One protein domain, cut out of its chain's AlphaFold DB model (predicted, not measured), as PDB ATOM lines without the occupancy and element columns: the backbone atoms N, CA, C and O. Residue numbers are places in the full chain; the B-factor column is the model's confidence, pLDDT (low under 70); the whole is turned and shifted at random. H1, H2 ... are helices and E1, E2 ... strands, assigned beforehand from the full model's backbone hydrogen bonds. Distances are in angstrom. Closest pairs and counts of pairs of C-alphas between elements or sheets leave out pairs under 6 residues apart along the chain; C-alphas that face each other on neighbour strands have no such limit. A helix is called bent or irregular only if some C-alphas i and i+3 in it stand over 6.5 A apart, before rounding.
ATOM      1  N   ASP A 835     240.092 289.651 237.257       55.97
ATOM      2  CA  ASP A 835     239.516 289.725 235.902       55.97
ATOM      3  C   ASP A 835     239.953 288.566 234.987       55.97
ATOM      4  O   ASP A 835     239.951 288.680 233.757       55.97
ATOM      5  N   GLY A 836     240.336 287.428 235.576       56.22
ATOM      6  CA  GLY A 836     240.923 286.309 234.852       56.22
ATOM      7  C   GLY A 836     242.382 286.553 234.461       56.22
ATOM      8  O   GLY A 836     242.847 285.985 233.468       56.22
ATOM      9  N   ARG A 837     243.134 287.366 235.215       61.59
ATOM     10  CA  ARG A 837     244.596 287.494 235.098       61.59
ATOM     11  C   ARG A 837     245.276 286.921 236.340       61.59
ATOM     12  O   ARG A 837     244.975 287.370 237.434       61.59
ATOM     13  N   PRO A 838     246.213 285.975 236.185       68.31
ATOM     14  CA  PRO A 838     246.741 285.158 237.282       68.31
ATOM     15  C   PRO A 838     247.656 285.894 238.285       68.31
ATOM     16  O   PRO A 838     248.179 285.236 239.172       68.31
ATOM     17  N   GLY A 839     247.895 287.203 238.134       75.69
ATOM     18  CA  GLY A 839     248.886 287.932 238.937       75.69
ATOM     19  C   GLY A 839     250.332 287.585 238.565       75.69
ATOM     20  O   GLY A 839     250.605 287.258 237.405       75.69
ATOM     21  N   ASP A 840     251.246 287.687 239.532       83.38
ATOM     22  CA  ASP A 840     252.636 287.228 239.438       83.38
ATOM     23  C   ASP A 840     252.805 285.835 240.077       83.38
ATOM     24  O   ASP A 840     252.153 285.499 241.062       83.38
ATOM     25  N   PHE A 841     253.685 285.001 239.512       85.31
ATOM     26  CA  PHE A 841     253.917 283.649 240.035       85.31
ATOM     27  C   PHE A 841     254.637 283.646 241.392       85.31
ATOM     28  O   PHE A 841     254.378 282.772 242.213       85.31
ATOM     29  N   GLY A 842     255.550 284.593 241.623       74.50
ATOM     30  CA  GLY A 842     256.259 284.722 242.893       74.50
ATOM     31  C   GLY A 842     255.302 285.058 244.030       74.50
ATOM     32  O   GLY A 842     255.354 284.398 245.059       74.50
ATOM     33  N   GLU A 843     254.381 285.997 243.801       76.00
ATOM     34  CA  GLU A 843     253.320 286.332 244.761       76.00
ATOM     35  C   GLU A 843     252.411 285.128 245.023       76.00
ATOM     36  O   GLU A 843     252.207 284.772 246.173       76.00
ATOM     37  N   PHE A 844     251.956 284.423 243.978       84.50
ATOM     38  CA  PHE A 844     251.152 283.204 244.153       84.50
ATOM     39  C   PHE A 844     251.850 282.136 245.005       84.50
ATOM     40  O   PHE A 844     251.198 281.405 245.745       84.50
ATOM     41  N   ARG A 845     253.171 282.014 244.854       82.56
ATOM     42  CA  ARG A 845     253.983 281.052 245.589       82.56
ATOM     43  C   ARG A 845     254.151 281.451 247.056       82.56
ATOM     44  O   ARG A 845     254.154 280.557 247.888       82.56
ATOM     45  N   THR A 846     254.294 282.739 247.360       73.38
ATOM     46  CA  THR A 846     254.259 283.246 248.741       73.38
ATOM     47  C   THR A 846     252.888 282.999 249.375       73.38
ATOM     48  O   THR A 846     252.813 282.496 250.479       73.38
ATOM     49  N   ASP A 847     251.822 283.207 248.607       78.31
ATOM     50  CA  ASP A 847     250.416 283.051 249.001       78.31
ATOM     51  C   ASP A 847     249.889 281.596 248.964       78.31
ATOM     52  O   ASP A 847     248.678 281.359 248.821       78.31
ATOM     53  N   ILE A 848     250.771 280.593 248.982       83.75
ATOM     54  CA  ILE A 848     250.356 279.193 248.812       83.75
ATOM     55  C   ILE A 848     249.601 278.645 250.029       83.75
ATOM     56  O   ILE A 848     248.735 277.785 249.880       83.75
ATOM     57  N   ASP A 849     249.863 279.197 251.208       74.56
ATOM     58  CA  ASP A 849     249.159 278.956 252.471       74.56
ATOM     59  C   ASP A 849     247.649 279.265 252.398       74.56
ATOM     60  O   ASP A 849     246.837 278.717 253.153       74.56
ATOM     61  N   ARG A 850     247.248 280.091 251.424       77.19
ATOM     62  CA  ARG A 850     245.853 280.449 251.128       77.19
ATOM     63  C   ARG A 850     245.102 279.371 250.337       77.19
ATOM     64  O   ARG A 850     243.881 279.478 250.179       77.19
ATOM     65  N   VAL A 851     245.802 278.376 249.782       80.00
ATOM     66  CA  VAL A 851     245.243 277.279 248.969       80.00
ATOM     67  C   VAL A 851     244.994 276.047 249.844       80.00
ATOM     68  O   VAL A 851     245.898 275.566 250.512       80.00
ATOM     69  N   ASP A 852     243.791 275.466 249.793       80.25
ATOM     70  CA  ASP A 852     243.529 274.165 250.433       80.25
ATOM     71  C   ASP A 852     244.147 273.040 249.583       80.25
ATOM     72  O   ASP A 852     243.612 272.687 248.525       80.25
ATOM     73  N   VAL A 853     245.247 272.444 250.051       84.69
ATOM     74  CA  VAL A 853     245.964 271.361 249.349       84.69
ATOM     75  C   VAL A 853     245.055 270.169 249.022       84.69
ATOM     76  O   VAL A 853     245.160 269.578 247.942       84.69
ATOM     77  N   ALA A 854     244.108 269.835 249.905       78.12
ATOM     78  CA  ALA A 854     243.184 268.719 249.698       78.12
ATOM     79  C   ALA A 854     242.172 268.993 248.573       78.12
ATOM     80  O   ALA A 854     241.613 268.061 247.991       78.12
ATOM     81  N   SER A 855     241.947 270.266 248.246       83.69
ATOM     82  CA  SER A 855     241.002 270.695 247.214       83.69
ATOM     83  C   SER A 855     241.570 270.675 245.792       83.69
ATOM     84  O   SER A 855     240.811 270.874 244.841       83.69
ATOM     85  N   ILE A 856     242.884 270.468 245.639       88.25
ATOM     86  CA  ILE A 856     243.540 270.496 244.332       88.25
ATOM     87  C   ILE A 856     243.103 269.265 243.527       88.25
ATOM     88  O   ILE A 856     243.330 268.115 243.921       88.25
ATOM     89  N   GLU A 857     242.490 269.520 242.374       86.44
ATOM     90  CA  GLU A 857     241.962 268.534 241.436       86.44
ATOM     91  C   GLU A 857     242.510 268.812 240.024       86.44
ATOM     92  O   GLU A 857     242.273 269.874 239.437       86.44
ATOM     93  N   LEU A 858     243.212 267.834 239.444       88.88
ATOM     94  CA  LEU A 858     243.663 267.895 238.051       88.88
ATOM     95  C   LEU A 858     242.519 267.496 237.112       88.88
ATOM     96  O   LEU A 858     241.930 266.423 237.265       88.88
ATOM     97  N   VAL A 859     242.212 268.332 236.117       83.50
ATOM     98  CA  VAL A 859     241.140 268.064 235.145       83.50
ATOM     99  C   VAL A 859     241.645 268.065 233.699       83.50
ATOM    100  O   VAL A 859     242.745 268.519 233.378       83.50
ATOM    101  N   ASP A 860     240.806 267.567 232.789       71.38
ATOM    102  CA  ASP A 860     241.143 267.427 231.372       71.38
ATOM    103  C   ASP A 860     241.655 268.734 230.734       71.38
ATOM    104  O   ASP A 860     241.106 269.827 230.943       71.38
ATOM    105  N   ASN A 861     242.645 268.571 229.847       71.38
ATOM    106  CA  ASN A 861     243.351 269.620 229.097       71.38
ATOM    107  C   ASN A 861     244.318 270.490 229.924       71.38
ATOM    108  O   ASN A 861     244.586 271.623 229.530       71.38
ATOM    109  N   GLY A 862     244.855 269.957 231.028       73.75
ATOM    110  CA  GLY A 862     245.886 270.625 231.833       73.75
ATOM    111  C   GLY A 862     245.352 271.795 232.656       73.75
ATOM    112  O   GLY A 862     246.079 272.748 232.900       73.75
ATOM    113  N   ARG A 863     244.059 271.772 233.011       84.81
ATOM    114  CA  ARG A 863     243.456 272.765 233.908       84.81
ATOM    115  C   ARG A 863     243.470 272.212 235.330       84.81
ATOM    116  O   ARG A 863     243.380 270.998 235.518       84.81
ATOM    117  N   VAL A 864     243.514 273.100 236.312       89.94
ATOM    118  CA  VAL A 864     243.525 272.730 237.732       89.94
ATOM    119  C   VAL A 864     242.378 273.439 238.434       89.94
ATOM    120  O   VAL A 864     242.166 274.638 238.232       89.94
ATOM    121  N   ILE A 865     241.613 272.687 239.219       86.75
ATOM    122  CA  ILE A 865     240.595 273.217 240.124       86.75
ATOM    123  C   ILE A 865     241.181 273.194 241.531       86.75
ATOM    124  O   ILE A 865     241.810 272.215 241.917       86.75
ATOM    125  N   PHE A 866     240.987 274.267 242.282       86.25
ATOM    126  CA  PHE A 866     241.441 274.372 243.664       86.25
ATOM    127  C   PHE A 866     240.595 275.404 244.408       86.25
ATOM    128  O   PHE A 866     239.919 276.239 243.799       86.25
ATOM    129  N   VAL A 867     240.605 275.324 245.729       77.44
ATOM    130  CA  VAL A 867     240.028 276.314 246.632       77.44
ATOM    131  C   VAL A 867     241.170 277.178 247.141       77.44
ATOM    132  O   VAL A 867     242.103 276.669 247.755       77.44
ATOM    133  N   LYS A 868     241.094 278.479 246.881       71.88
ATOM    134  CA  LYS A 868     241.979 279.482 247.482       71.88
ATOM    135  C   LYS A 868     241.097 280.570 248.058       71.88
ATOM    136  O   LYS A 868     240.138 280.951 247.387       71.88
ATOM    137  N   ASP A 869     241.380 281.006 249.281       65.00
ATOM    138  CA  ASP A 869     240.557 282.007 249.979       65.00
ATOM    139  C   ASP A 869     239.079 281.580 250.091       65.00
ATOM    140  O   ASP A 869     238.160 282.360 249.879       65.00
ATOM    141  N   GLY A 870     238.827 280.279 250.290       50.72
ATOM    142  CA  GLY A 870     237.467 279.725 250.357       50.72
ATOM    143  C   GLY A 870     236.712 279.646 249.019       50.72
ATOM    144  O   GLY A 870     235.676 278.984 248.950       50.72
ATOM    145  N   VAL A 871     237.239 280.213 247.929       64.12
ATOM    146  CA  VAL A 871     236.594 280.197 246.608       64.12
ATOM    147  C   VAL A 871     237.081 279.009 245.780       64.12
ATOM    148  O   VAL A 871     238.255 278.935 245.405       64.12
ATOM    149  N   LYS A 872     236.170 278.085 245.432       76.81
ATOM    150  CA  LYS A 872     236.449 277.010 244.460       76.81
ATOM    151  C   LYS A 872     236.526 277.604 243.056       76.81
ATOM    152  O   LYS A 872     235.531 278.089 242.521       76.81
ATOM    153  N   GLN A 873     237.699 277.535 242.445       78.12
ATOM    154  CA  GLN A 873     237.999 278.202 241.183       78.12
ATOM    155  C   GLN A 873     238.833 277.326 240.253       78.12
ATOM    156  O   GLN A 873     239.323 276.265 240.641       78.12
ATOM    157  N   ILE A 874     238.960 277.751 238.995       85.00
ATOM    158  CA  ILE A 874     239.681 277.012 237.954       85.00
ATOM    159  C   ILE A 874     240.763 277.870 237.291       85.00
ATOM    160  O   ILE A 874     240.527 279.018 236.899       85.00
ATOM    161  N   ILE A 875     241.949 277.297 237.095       85.38
ATOM    162  CA  ILE A 875     243.015 277.876 236.276       85.38
ATOM    163  C   ILE A 875     243.190 277.065 234.985       85.38
ATOM    164  O   ILE A 875     243.198 275.837 234.992       85.38
ATOM    165  N   ASP A 876     243.282 277.764 233.852       79.50
ATOM    166  CA  ASP A 876     243.372 277.180 232.508       79.50
ATOM    167  C   ASP A 876     244.641 277.687 231.799       79.50
ATOM    168  O   ASP A 876     244.821 278.909 231.725       79.50
ATOM    169  N   PRO A 877     245.504 276.797 231.270       74.31
ATOM    170  CA  PRO A 877     246.787 277.170 230.667       74.31
ATOM    171  C   PRO A 877     246.615 277.939 229.348       74.31
ATOM    172  O   PRO A 877     247.493 278.696 228.934       74.31
ATOM    173  N   LEU A 878     245.468 277.791 228.677       66.88
ATOM    174  CA  LEU A 878     245.165 278.463 227.409       66.88
ATOM    175  C   LEU A 878     244.407 279.786 227.598       66.88
ATOM    176  O   LEU A 878     244.182 280.508 226.619       66.88
ATOM    177  N   ALA A 879     244.038 280.122 228.836       62.75
ATOM    178  CA  ALA A 879     243.383 281.374 229.190       62.75
ATOM    179  C   ALA A 879     244.364 282.559 229.158       62.75
ATOM    180  O   ALA A 879     245.530 282.427 229.514       62.75
ATOM    181  N   GLY A 880     243.887 283.739 228.754       58.47
ATOM    182  CA  GLY A 880     244.681 284.972 228.718       58.47
ATOM    183  C   GLY A 880     244.954 285.506 227.307       58.47
ATOM    184  O   GLY A 880     245.122 284.758 226.330       58.47
ATOM    185  N   ASP A 881     245.002 286.836 227.212       57.31
ATOM    186  CA  ASP A 881     245.065 287.584 225.950       57.31
ATOM    187  C   ASP A 881     246.485 287.667 225.363       57.31
ATOM    188  O   ASP A 881     246.659 287.974 224.180       57.31
ATOM    189  N   ASN A 882     247.518 287.382 226.165       67.25
ATOM    190  CA  ASN A 882     248.917 287.533 225.775       67.25
ATOM    191  C   ASN A 882     249.785 286.317 226.184       67.25
ATOM    192  O   ASN A 882     249.337 285.395 226.860       67.25
ATOM    193  N   LYS A 883     251.044 286.296 225.723       65.56
ATOM    194  CA  LYS A 883     251.985 285.193 225.988       65.56
ATOM    195  C   LYS A 883     252.557 285.172 227.411       65.56
ATOM    196  O   LYS A 883     252.973 284.099 227.829       65.56
ATOM    197  N   SER A 884     252.644 286.303 228.118       66.62
ATOM    198  CA  SER A 884     253.159 286.305 229.496       66.62
ATOM    199  C   SER A 884     252.130 285.748 230.467       66.62
ATOM    200  O   SER A 884     252.494 284.925 231.292       66.62
ATOM    201  N   ASP A 885     250.853 286.098 230.304       70.25
ATOM    202  CA  ASP A 885     249.767 285.609 231.160       70.25
ATOM    203  C   ASP A 885     249.643 284.085 231.069       70.25
ATOM    204  O   ASP A 885     249.464 283.412 232.078       70.25
ATOM    205  N   ARG A 886     249.799 283.526 229.861       75.88
ATOM    206  CA  ARG A 886     249.816 282.068 229.652       75.88
ATOM    207  C   ARG A 886     251.013 281.407 230.319       75.88
ATOM    208  O   ARG A 886     250.844 280.383 230.958       75.88
ATOM    209  N   LYS A 887     252.192 282.029 230.231       79.81
ATOM    210  CA  LYS A 887     253.399 281.523 230.890       79.81
ATOM    211  C   LYS A 887     253.247 281.508 232.417       79.81
ATOM    212  O   LYS A 887     253.630 280.536 233.045       79.81
ATOM    213  N   ILE A 888     252.666 282.554 233.005       82.81
ATOM    214  CA  ILE A 888     252.416 282.608 234.454       82.81
ATOM    215  C   ILE A 888     251.395 281.539 234.863       82.81
ATOM    216  O   ILE A 888     251.596 280.844 235.851       82.81
ATOM    217  N   ARG A 889     250.331 281.347 234.070       85.94
ATOM    218  CA  ARG A 889     249.345 280.275 234.294       85.94
ATOM    219  C   ARG A 889     249.981 278.892 234.252       85.94
ATOM    220  O   ARG A 889     249.686 278.089 235.123       85.94
ATOM    221  N   GLU A 890     250.847 278.639 233.273       86.75
ATOM    222  CA  GLU A 890     251.625 277.398 233.178       86.75
ATOM    223  C   GLU A 890     252.467 277.183 234.446       86.75
ATOM    224  O   GLU A 890     252.396 276.110 235.029       86.75
ATOM    225  N   GLN A 891     253.165 278.211 234.943       89.31
ATOM    226  CA  GLN A 891     253.971 278.108 236.170       89.31
ATOM    227  C   GLN A 891     253.130 277.803 237.420       89.31
ATOM    228  O   GLN A 891     253.520 276.971 238.235       89.31
ATOM    229  N   ILE A 892     251.969 278.446 237.567       91.19
ATOM    230  CA  ILE A 892     251.043 278.187 238.681       91.19
ATOM    231  C   ILE A 892     250.477 276.766 238.600       91.19
ATOM    232  O   ILE A 892     250.389 276.082 239.616       91.19
ATOM    233  N   ILE A 893     250.112 276.313 237.398       91.75
ATOM    234  CA  ILE A 893     249.605 274.955 237.165       91.75
ATOM    235  C   ILE A 893     250.671 273.916 237.512       91.75
ATOM    236  O   ILE A 893     250.380 273.016 238.291       91.75
ATOM    237  N   GLU A 894     251.899 274.074 237.013       91.62
ATOM    238  CA  GLU A 894     253.022 273.175 237.319       91.62
ATOM    239  C   GLU A 894     253.302 273.112 238.830       91.62
ATOM    240  O   GLU A 894     253.583 272.045 239.378       91.62
ATOM    241  N   TYR A 895     253.191 274.248 239.523       93.69
ATOM    242  CA  TYR A 895     253.381 274.323 240.968       93.69
ATOM    243  C   TYR A 895     252.274 273.588 241.744       93.69
ATOM    244  O   TYR A 895     252.567 272.756 242.603       93.69
ATOM    245  N   LEU A 896     251.004 273.822 241.392       94.12
ATOM    246  CA  LEU A 896     249.857 273.135 241.997       94.12
ATOM    247  C   LEU A 896     249.846 271.629 241.696       94.12
ATOM    248  O   LEU A 896     249.472 270.843 242.563       94.12
ATOM    249  N   GLU A 897     250.277 271.216 240.502       93.25
ATOM    250  CA  GLU A 897     250.490 269.807 240.146       93.25
ATOM    251  C   GLU A 897     251.550 269.159 241.046       93.25
ATOM    252  O   GLU A 897     251.328 268.074 241.581       93.25
ATOM    253  N   GLY A 898     252.666 269.850 241.299       91.88
ATOM    254  CA  GLY A 898     253.702 269.360 242.209       91.88
ATOM    255  C   GLY A 898     253.201 269.154 243.643       91.88
ATOM    256  O   GLY A 898     253.486 268.122 244.248       91.88
ATOM    257  N   ILE A 899     252.409 270.092 244.171       93.50
ATOM    258  CA  ILE A 899     251.797 269.979 245.507       93.50
ATOM    259  C   ILE A 899     250.752 268.857 245.537       93.50
ATOM    260  O   ILE A 899     250.713 268.056 246.474       93.50
ATOM    261  N   HIS A 900     249.929 268.760 244.490       92.56
ATOM    262  CA  HIS A 900     248.949 267.690 244.322       92.56
ATOM    263  C   HIS A 900     249.598 266.302 244.395       92.56
ATOM    264  O   HIS A 900     249.033 265.399 245.024       92.56
ATOM    265  N   ASP A 901     250.763 266.136 243.770       91.50
ATOM    266  CA  ASP A 901     251.512 264.881 243.748       91.50
ATOM    267  C   ASP A 901     252.177 264.578 245.098       91.50
ATOM    268  O   ASP A 901     252.164 263.430 245.542       91.50
ATOM    269  N   LEU A 902     252.679 265.593 245.809       88.19
ATOM    270  CA  LEU A 902     253.234 265.431 247.160       88.19
ATOM    271  C   LEU A 902     252.188 264.960 248.179       88.19
ATOM    272  O   LEU A 902     252.481 264.098 249.011       88.19
ATOM    273  N   ALA A 903     250.951 265.449 248.069       86.56
ATOM    274  CA  ALA A 903     249.817 264.977 248.866       86.56
ATOM    275  C   ALA A 903     249.335 263.564 248.464       86.56
ATOM    276  O   ALA A 903     248.420 263.012 249.083       86.56
ATOM    277  N   ARG A 904     249.903 262.976 247.401       89.00
ATOM    278  CA  ARG A 904     249.480 261.698 246.816       89.00
ATOM    279  C   ARG A 904     250.630 260.688 246.678       89.00
ATOM    280  O   ARG A 904     250.962 260.300 245.553       89.00
ATOM    281  N   PRO A 905     251.207 260.195 247.789       79.88
ATOM    282  CA  PRO A 905     252.218 259.144 247.741       79.88
ATOM    283  C   PRO A 905     251.684 257.921 246.995       79.88
ATOM    284  O   PRO A 905     250.527 257.523 247.156       79.88
ATOM    285  N   ASP A 906     252.504 257.362 246.104       77.00
ATOM    286  CA  ASP A 906     252.139 256.246 245.219       77.00
ATOM    287  C   ASP A 906     250.877 256.482 244.361       77.00
ATOM    288  O   ASP A 906     250.221 255.541 243.900       77.00
ATOM    289  N   GLY A 907     250.516 257.751 244.140       76.56
ATOM    290  CA  GLY A 907     249.327 258.155 243.393       76.56
ATOM    291  C   GLY A 907     248.013 258.040 244.174       76.56
ATOM    292  O   GLY A 907     246.945 258.093 243.559       76.56
ATOM    293  N   LYS A 908     248.050 257.875 245.505       81.25
ATOM    294  CA  LYS A 908     246.861 257.856 246.374       81.25
ATOM    295  C   LYS A 908     246.850 259.046 247.319       81.25
ATOM    296  O   LYS A 908     247.832 259.291 247.996       81.25
ATOM    297  N   PHE A 909     245.711 259.724 247.410       82.06
ATOM    298  CA  PHE A 909     245.535 260.857 248.317       82.06
ATOM    299  C   PHE A 909     245.706 260.445 249.780       82.06
ATOM    300  O   PHE A 909     245.042 259.511 250.236       82.06
ATOM    301  N   SER A 910     246.588 261.157 250.480       82.00
ATOM    302  CA  SER A 910     246.798 261.062 251.920       82.00
ATOM    303  C   SER A 910     246.301 262.349 252.570       82.00
ATOM    304  O   SER A 910     246.819 263.429 252.286       82.00
ATOM    305  N   GLN A 911     245.281 262.225 253.423       73.75
ATOM    306  CA  GLN A 911     244.743 263.355 254.181       73.75
ATOM    307  C   GLN A 911     245.815 263.919 255.122       73.75
ATOM    308  O   GLN A 911     246.049 265.119 255.111       73.75
ATOM    309  N   ASP A 912     246.543 263.041 255.814       67.19
ATOM    310  CA  ASP A 912     247.594 263.417 256.764       67.19
ATOM    311  C   ASP A 912     248.719 264.214 256.086       67.19
ATOM    312  O   ASP A 912     249.173 265.227 256.609       67.19
ATOM    313  N   ARG A 913     249.121 263.833 254.862       76.25
ATOM    314  CA  ARG A 913     250.106 264.618 254.100       76.25
ATOM    315  C   ARG A 913     249.548 265.952 253.615       76.25
ATOM    316  O   ARG A 913     250.286 266.928 253.577       76.25
ATOM    317  N   ALA A 914     248.285 266.004 253.198       77.06
ATOM    318  CA  ALA A 914     247.668 267.263 252.789       77.06
ATOM    319  C   ALA A 914     247.577 268.244 253.969       77.06
ATOM    320  O   ALA A 914     247.843 269.431 253.793       77.06
ATOM    321  N   ASP A 915     247.261 267.741 255.164       68.75
ATOM    322  CA  ASP A 915     247.206 268.529 256.395       68.75
ATOM    323  C   ASP A 915     248.603 268.995 256.827       68.75
ATOM    324  O   ASP A 915     248.772 270.175 257.120       68.75
ATOM    325  N   MET A 916     249.620 268.132 256.730       70.44
ATOM    326  CA  MET A 916     251.022 268.503 256.969       70.44
ATOM    327  C   MET A 916     251.514 269.587 255.999       70.44
ATOM    328  O   MET A 916     252.130 270.562 256.414       70.44
ATOM    329  N   LEU A 917     251.218 269.462 254.701       78.81
ATOM    330  CA  LEU A 917     251.572 270.483 253.707       78.81
ATOM    331  C   LEU A 917     250.882 271.823 254.013       78.81
ATOM    332  O   LEU A 917     251.541 272.860 254.015       78.81
ATOM    333  N   ASN A 918     249.578 271.799 254.321       73.75
ATOM    334  CA  ASN A 918     248.820 272.989 254.726       73.75
ATOM    335  C   ASN A 918     249.408 273.647 255.989       73.75
ATOM    336  O   ASN A 918     249.451 274.871 256.090       73.75
ATOM    337  N   GLU A 919     249.844 272.843 256.959       61.88
ATOM    338  CA  GLU A 919     250.451 273.318 258.200       61.88
ATOM    339  C   GLU A 919     251.804 273.987 257.959       61.88
ATOM    340  O   GLU A 919     252.052 275.068 258.488       61.88
ATOM    341  N   VAL A 920     252.664 273.378 257.142       67.88
ATOM    342  CA  VAL A 920     253.995 273.920 256.849       67.88
ATOM    343  C   VAL A 920     253.890 275.243 256.100       67.88
ATOM    344  O   VAL A 920     254.505 276.220 256.528       67.88
ATOM    345  N   PHE A 921     253.067 275.299 255.049       74.12
ATOM    346  CA  PHE A 921     252.829 276.541 254.308       74.12
ATOM    347  C   PHE A 921     252.237 277.631 255.209       74.12
ATOM    348  O   PHE A 921     252.622 278.787 255.103       74.12
ATOM    349  N   GLY A 922     251.360 277.272 256.153       51.00
ATOM    350  CA  GLY A 922     250.780 278.227 257.101       51.00
ATOM    351  C   GLY A 922     251.717 278.697 258.221       51.00
ATOM    352  O   GLY A 922     251.370 279.637 258.934       51.00
ATOM    353  N   ARG A 923     252.871 278.045 258.423       50.69
ATOM    354  CA  ARG A 923     253.834 278.379 259.487       50.69
ATOM    355  C   ARG A 923     255.012 279.215 258.990       50.69
ATOM    356  O   ARG A 923     255.546 280.002 259.768       50.69
ATOM    357  N   THR A 924     255.463 279.010 257.753       53.38
ATOM    358  CA  THR A 924     256.638 279.700 257.199       53.38
ATOM    359  C   THR A 924     256.643 279.708 255.671       53.38
ATOM    360  O   THR A 924     256.221 278.746 255.032       53.38
ATOM    361  N   ASP A 925     257.239 280.755 255.098       66.50
ATOM    362  CA  ASP A 925     257.480 280.873 253.657       66.50
ATOM    363  C   ASP A 925     258.703 280.080 253.167       66.50
ATOM    364  O   ASP A 925     258.893 279.903 251.957       66.50
ATOM    365  N   ASP A 926     259.547 279.596 254.086       59.62
ATOM    366  CA  ASP A 926     260.821 278.938 253.763       59.62
ATOM    367  C   ASP A 926     260.636 277.658 252.934       59.62
ATOM    368  O   ASP A 926     261.516 277.279 252.160       59.62
ATOM    369  N   PHE A 927     259.469 277.018 253.043       73.88
ATOM    370  CA  PHE A 927     259.137 275.795 252.314       73.88
ATOM    371  C   PHE A 927     258.183 276.030 251.145       73.88
ATOM    372  O   PHE A 927     257.709 275.077 250.541       73.88
ATOM    373  N   ASN A 928     257.949 277.268 250.709       79.88
ATOM    374  CA  ASN A 928     257.062 277.532 249.571       79.88
ATOM    375  C   ASN A 928     257.662 277.078 248.219       79.88
ATOM    376  O   ASN A 928     257.140 277.390 247.157       79.88
ATOM    377  N   SER A 929     258.816 276.403 248.194       84.62
ATOM    378  CA  SER A 929     259.376 275.738 247.010       84.62
ATOM    379  C   SER A 929     258.932 274.295 246.933       84.62
ATOM    380  O   SER A 929     258.992 273.606 247.941       84.62
ATOM    381  N   LEU A 930     258.656 273.781 245.731       82.44
ATOM    382  CA  LEU A 930     258.446 272.339 245.555       82.44
ATOM    383  C   LEU A 930     259.648 271.504 246.006       82.44
ATOM    384  O   LEU A 930     259.451 270.407 246.513       82.44
ATOM    385  N   ASP A 931     260.872 271.997 245.811       78.75
ATOM    386  CA  ASP A 931     262.079 271.258 246.198       78.75
ATOM    387  C   ASP A 931     262.282 271.269 247.723       78.75
ATOM    388  O   ASP A 931     262.615 270.238 248.309       78.75
ATOM    389  N   ASP A 932     262.009 272.402 248.374       78.19
ATOM    390  CA  ASP A 932     262.197 272.572 249.820       78.19
ATOM    391  C   ASP A 932     261.105 271.827 250.601       78.19
ATOM    392  O   ASP A 932     261.416 271.055 251.508       78.19
ATOM    393  N   ILE A 933     259.832 271.958 250.201       80.19
ATOM    394  CA  ILE A 933     258.737 271.209 250.834       80.19
ATOM    395  C   ILE A 933     258.847 269.708 250.581       80.19
ATOM    396  O   ILE A 933     258.506 268.917 251.453       80.19
ATOM    397  N   ARG A 934     259.349 269.287 249.412       80.31
ATOM    398  CA  ARG A 934     259.615 267.868 249.153       80.31
ATOM    399  C   ARG A 934     260.674 267.341 250.113       80.31
ATOM    400  O   ARG A 934     260.443 266.306 250.721       80.31
ATOM    401  N   SER A 935     261.775 268.072 250.276       72.12
ATOM    402  CA  SER A 935     262.847 267.697 251.203       72.12
ATOM    403  C   SER A 935     262.332 267.610 252.647       72.12
ATOM    404  O   SER A 935     262.652 266.664 253.358       72.12
ATOM    405  N   TYR A 936     261.467 268.544 253.057       72.06
ATOM    406  CA  TYR A 936     260.819 268.525 254.370       72.06
ATOM    407  C   TYR A 936     259.899 267.307 254.560       72.06
ATOM    408  O   TYR A 936     260.040 266.571 255.533       72.06
ATOM    409  N   VAL A 937     258.991 267.057 253.609       70.44
ATOM    410  CA  VAL A 937     258.061 265.912 253.632       70.44
ATOM    411  C   VAL A 937     258.826 264.590 253.683       70.44
ATOM    412  O   VAL A 937     258.446 263.698 254.433       70.44
ATOM    413  N   GLU A 938     259.900 264.464 252.901       68.75
ATOM    414  CA  GLU A 938     260.752 263.272 252.892       68.75
ATOM    415  C   GLU A 938     261.447 263.072 254.255       68.75
ATOM    416  O   GLU A 938     261.468 261.949 254.749       68.75
ATOM    417  N   SER A 939     261.903 264.146 254.914       63.62
ATOM    418  CA  SER A 939     262.522 264.067 256.250       63.62
ATOM    419  C   SER A 939     261.549 263.698 257.384       63.62
ATOM    420  O   SER A 939     261.885 262.897 258.254       63.62
ATOM    421  N   GLU A 940     260.322 264.229 257.377       62.97
ATOM    422  CA  GLU A 940     259.300 263.905 258.390       62.97
ATOM    423  C   GLU A 940     258.820 262.451 258.261       62.97
ATOM    424  O   GLU A 940     258.540 261.777 259.255       62.97
ATOM    425  N   GLU A 941     258.774 261.914 257.040       62.56
ATOM    426  CA  GLU A 941     258.450 260.502 256.837       62.56
ATOM    427  C   GLU A 941     259.533 259.560 257.357       62.56
ATOM    428  O   GLU A 941     259.204 258.503 257.902       62.56
TER     429      GLU A 941
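AT A GLANCE: This is residues 835 to 941 of the 1046 residues of an uncharacterized protein of Halomonas sp. Y2R2 (UniProt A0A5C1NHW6). A long helix, H2, lies slantwise over one face of a small antiparallel sheet of three strands, E1, E2 and E3, with H1 packed on part of H2. At one end, past the sheet, H3 and H4 extend the body: H4 begins beside the later part of H2 and runs nearly in line with it, while H3 meets the end of H1. The printed part has 107 residues, with four named helices and three named strands in the order H1 E1 E2 E3 H2 H3 H4, and its class is mixed, helices and strands. The whole is compact, with a radius of gyration of the C-alphas of 13.5 A, but elongated, spanning 43 by 27 by 24 A.

HOW THE PARTS SIT: The sheet has the order E1 - E2 - E3, with E1 (residues 857 to 859) and E3 (871 to 875) as edge strands and E2 (863 to 868) as the inner strand. It is a meander, each strand the antiparallel neighbour of the one before, and E1 and E2, like E2 and E3, form a hairpin. N 857 and O 865 are within hydrogen-bond range at 2.8 A, and N 873 and O 866 at 2.9 A. H2 (883 to 902) is on one face of the sheet, making two layers, at a height over the sheet of 8.6 A. The closest C-alphas of E2 and H2, those of Val 864 and Ile 893, are 6.5 A apart. On the local plane H2 stands at 52 degrees to E1, slantwise to the strands. H1 (841 to 850) touches residues 888 to 892 of H2 at a steep tilt of 38 degrees, the same way; the closest C-alphas, of Phe 841 and Ile 888, are 5.9 A apart. H1 only grazes the sheet, with residues 847 to 850. H3 (911 to 923) touches H1 with its residues 918 to 922 alone; the closest C-alphas, of Asp 849 and Phe 921, are 4.8 A apart. H4 (930 to 941) touches H2 at a shallow tilt of 5 degrees, the same way, through its residues 930 to 934 and residues 895 to 902 of H2; the closest C-alphas, of Gly 898 and Leu 930, are 6.5 A apart. H3 and H4 are close but not clearly touching, and H1 and H4 are apart. In H2, H3 and H4 every O i to N i+4 pair is within hydrogen-bond range; in H1 4 of 6 are.

IN THESE COORDINATES: E2 is 15.2 A long, E3 12.4 A and E1 6.4 A. H2 is 29.0 A long, from C-alpha 883 at (251.985, 285.193, 225.988) to C-alpha 902 at (253.234, 265.431, 247.160). H3 measures 18.3 A, H4 16.4 A and H1 14.1 A. H1 is irregular, with C-alphas 846 and 849 7.6 A apart. H4 ends at C-alpha 941, (258.450, 260.502, 256.837).

THE WHOLE: The two C-alphas farthest apart, those of Asp 881 and Glu 941, are 43.2 A apart. The printed part has no cut, and no link is long. The mean pLDDT of the printed part is 76.5; 27 residues are under 70, among them residues 835 to 838, 878 to 884, 922 to 926 and 938 to 941.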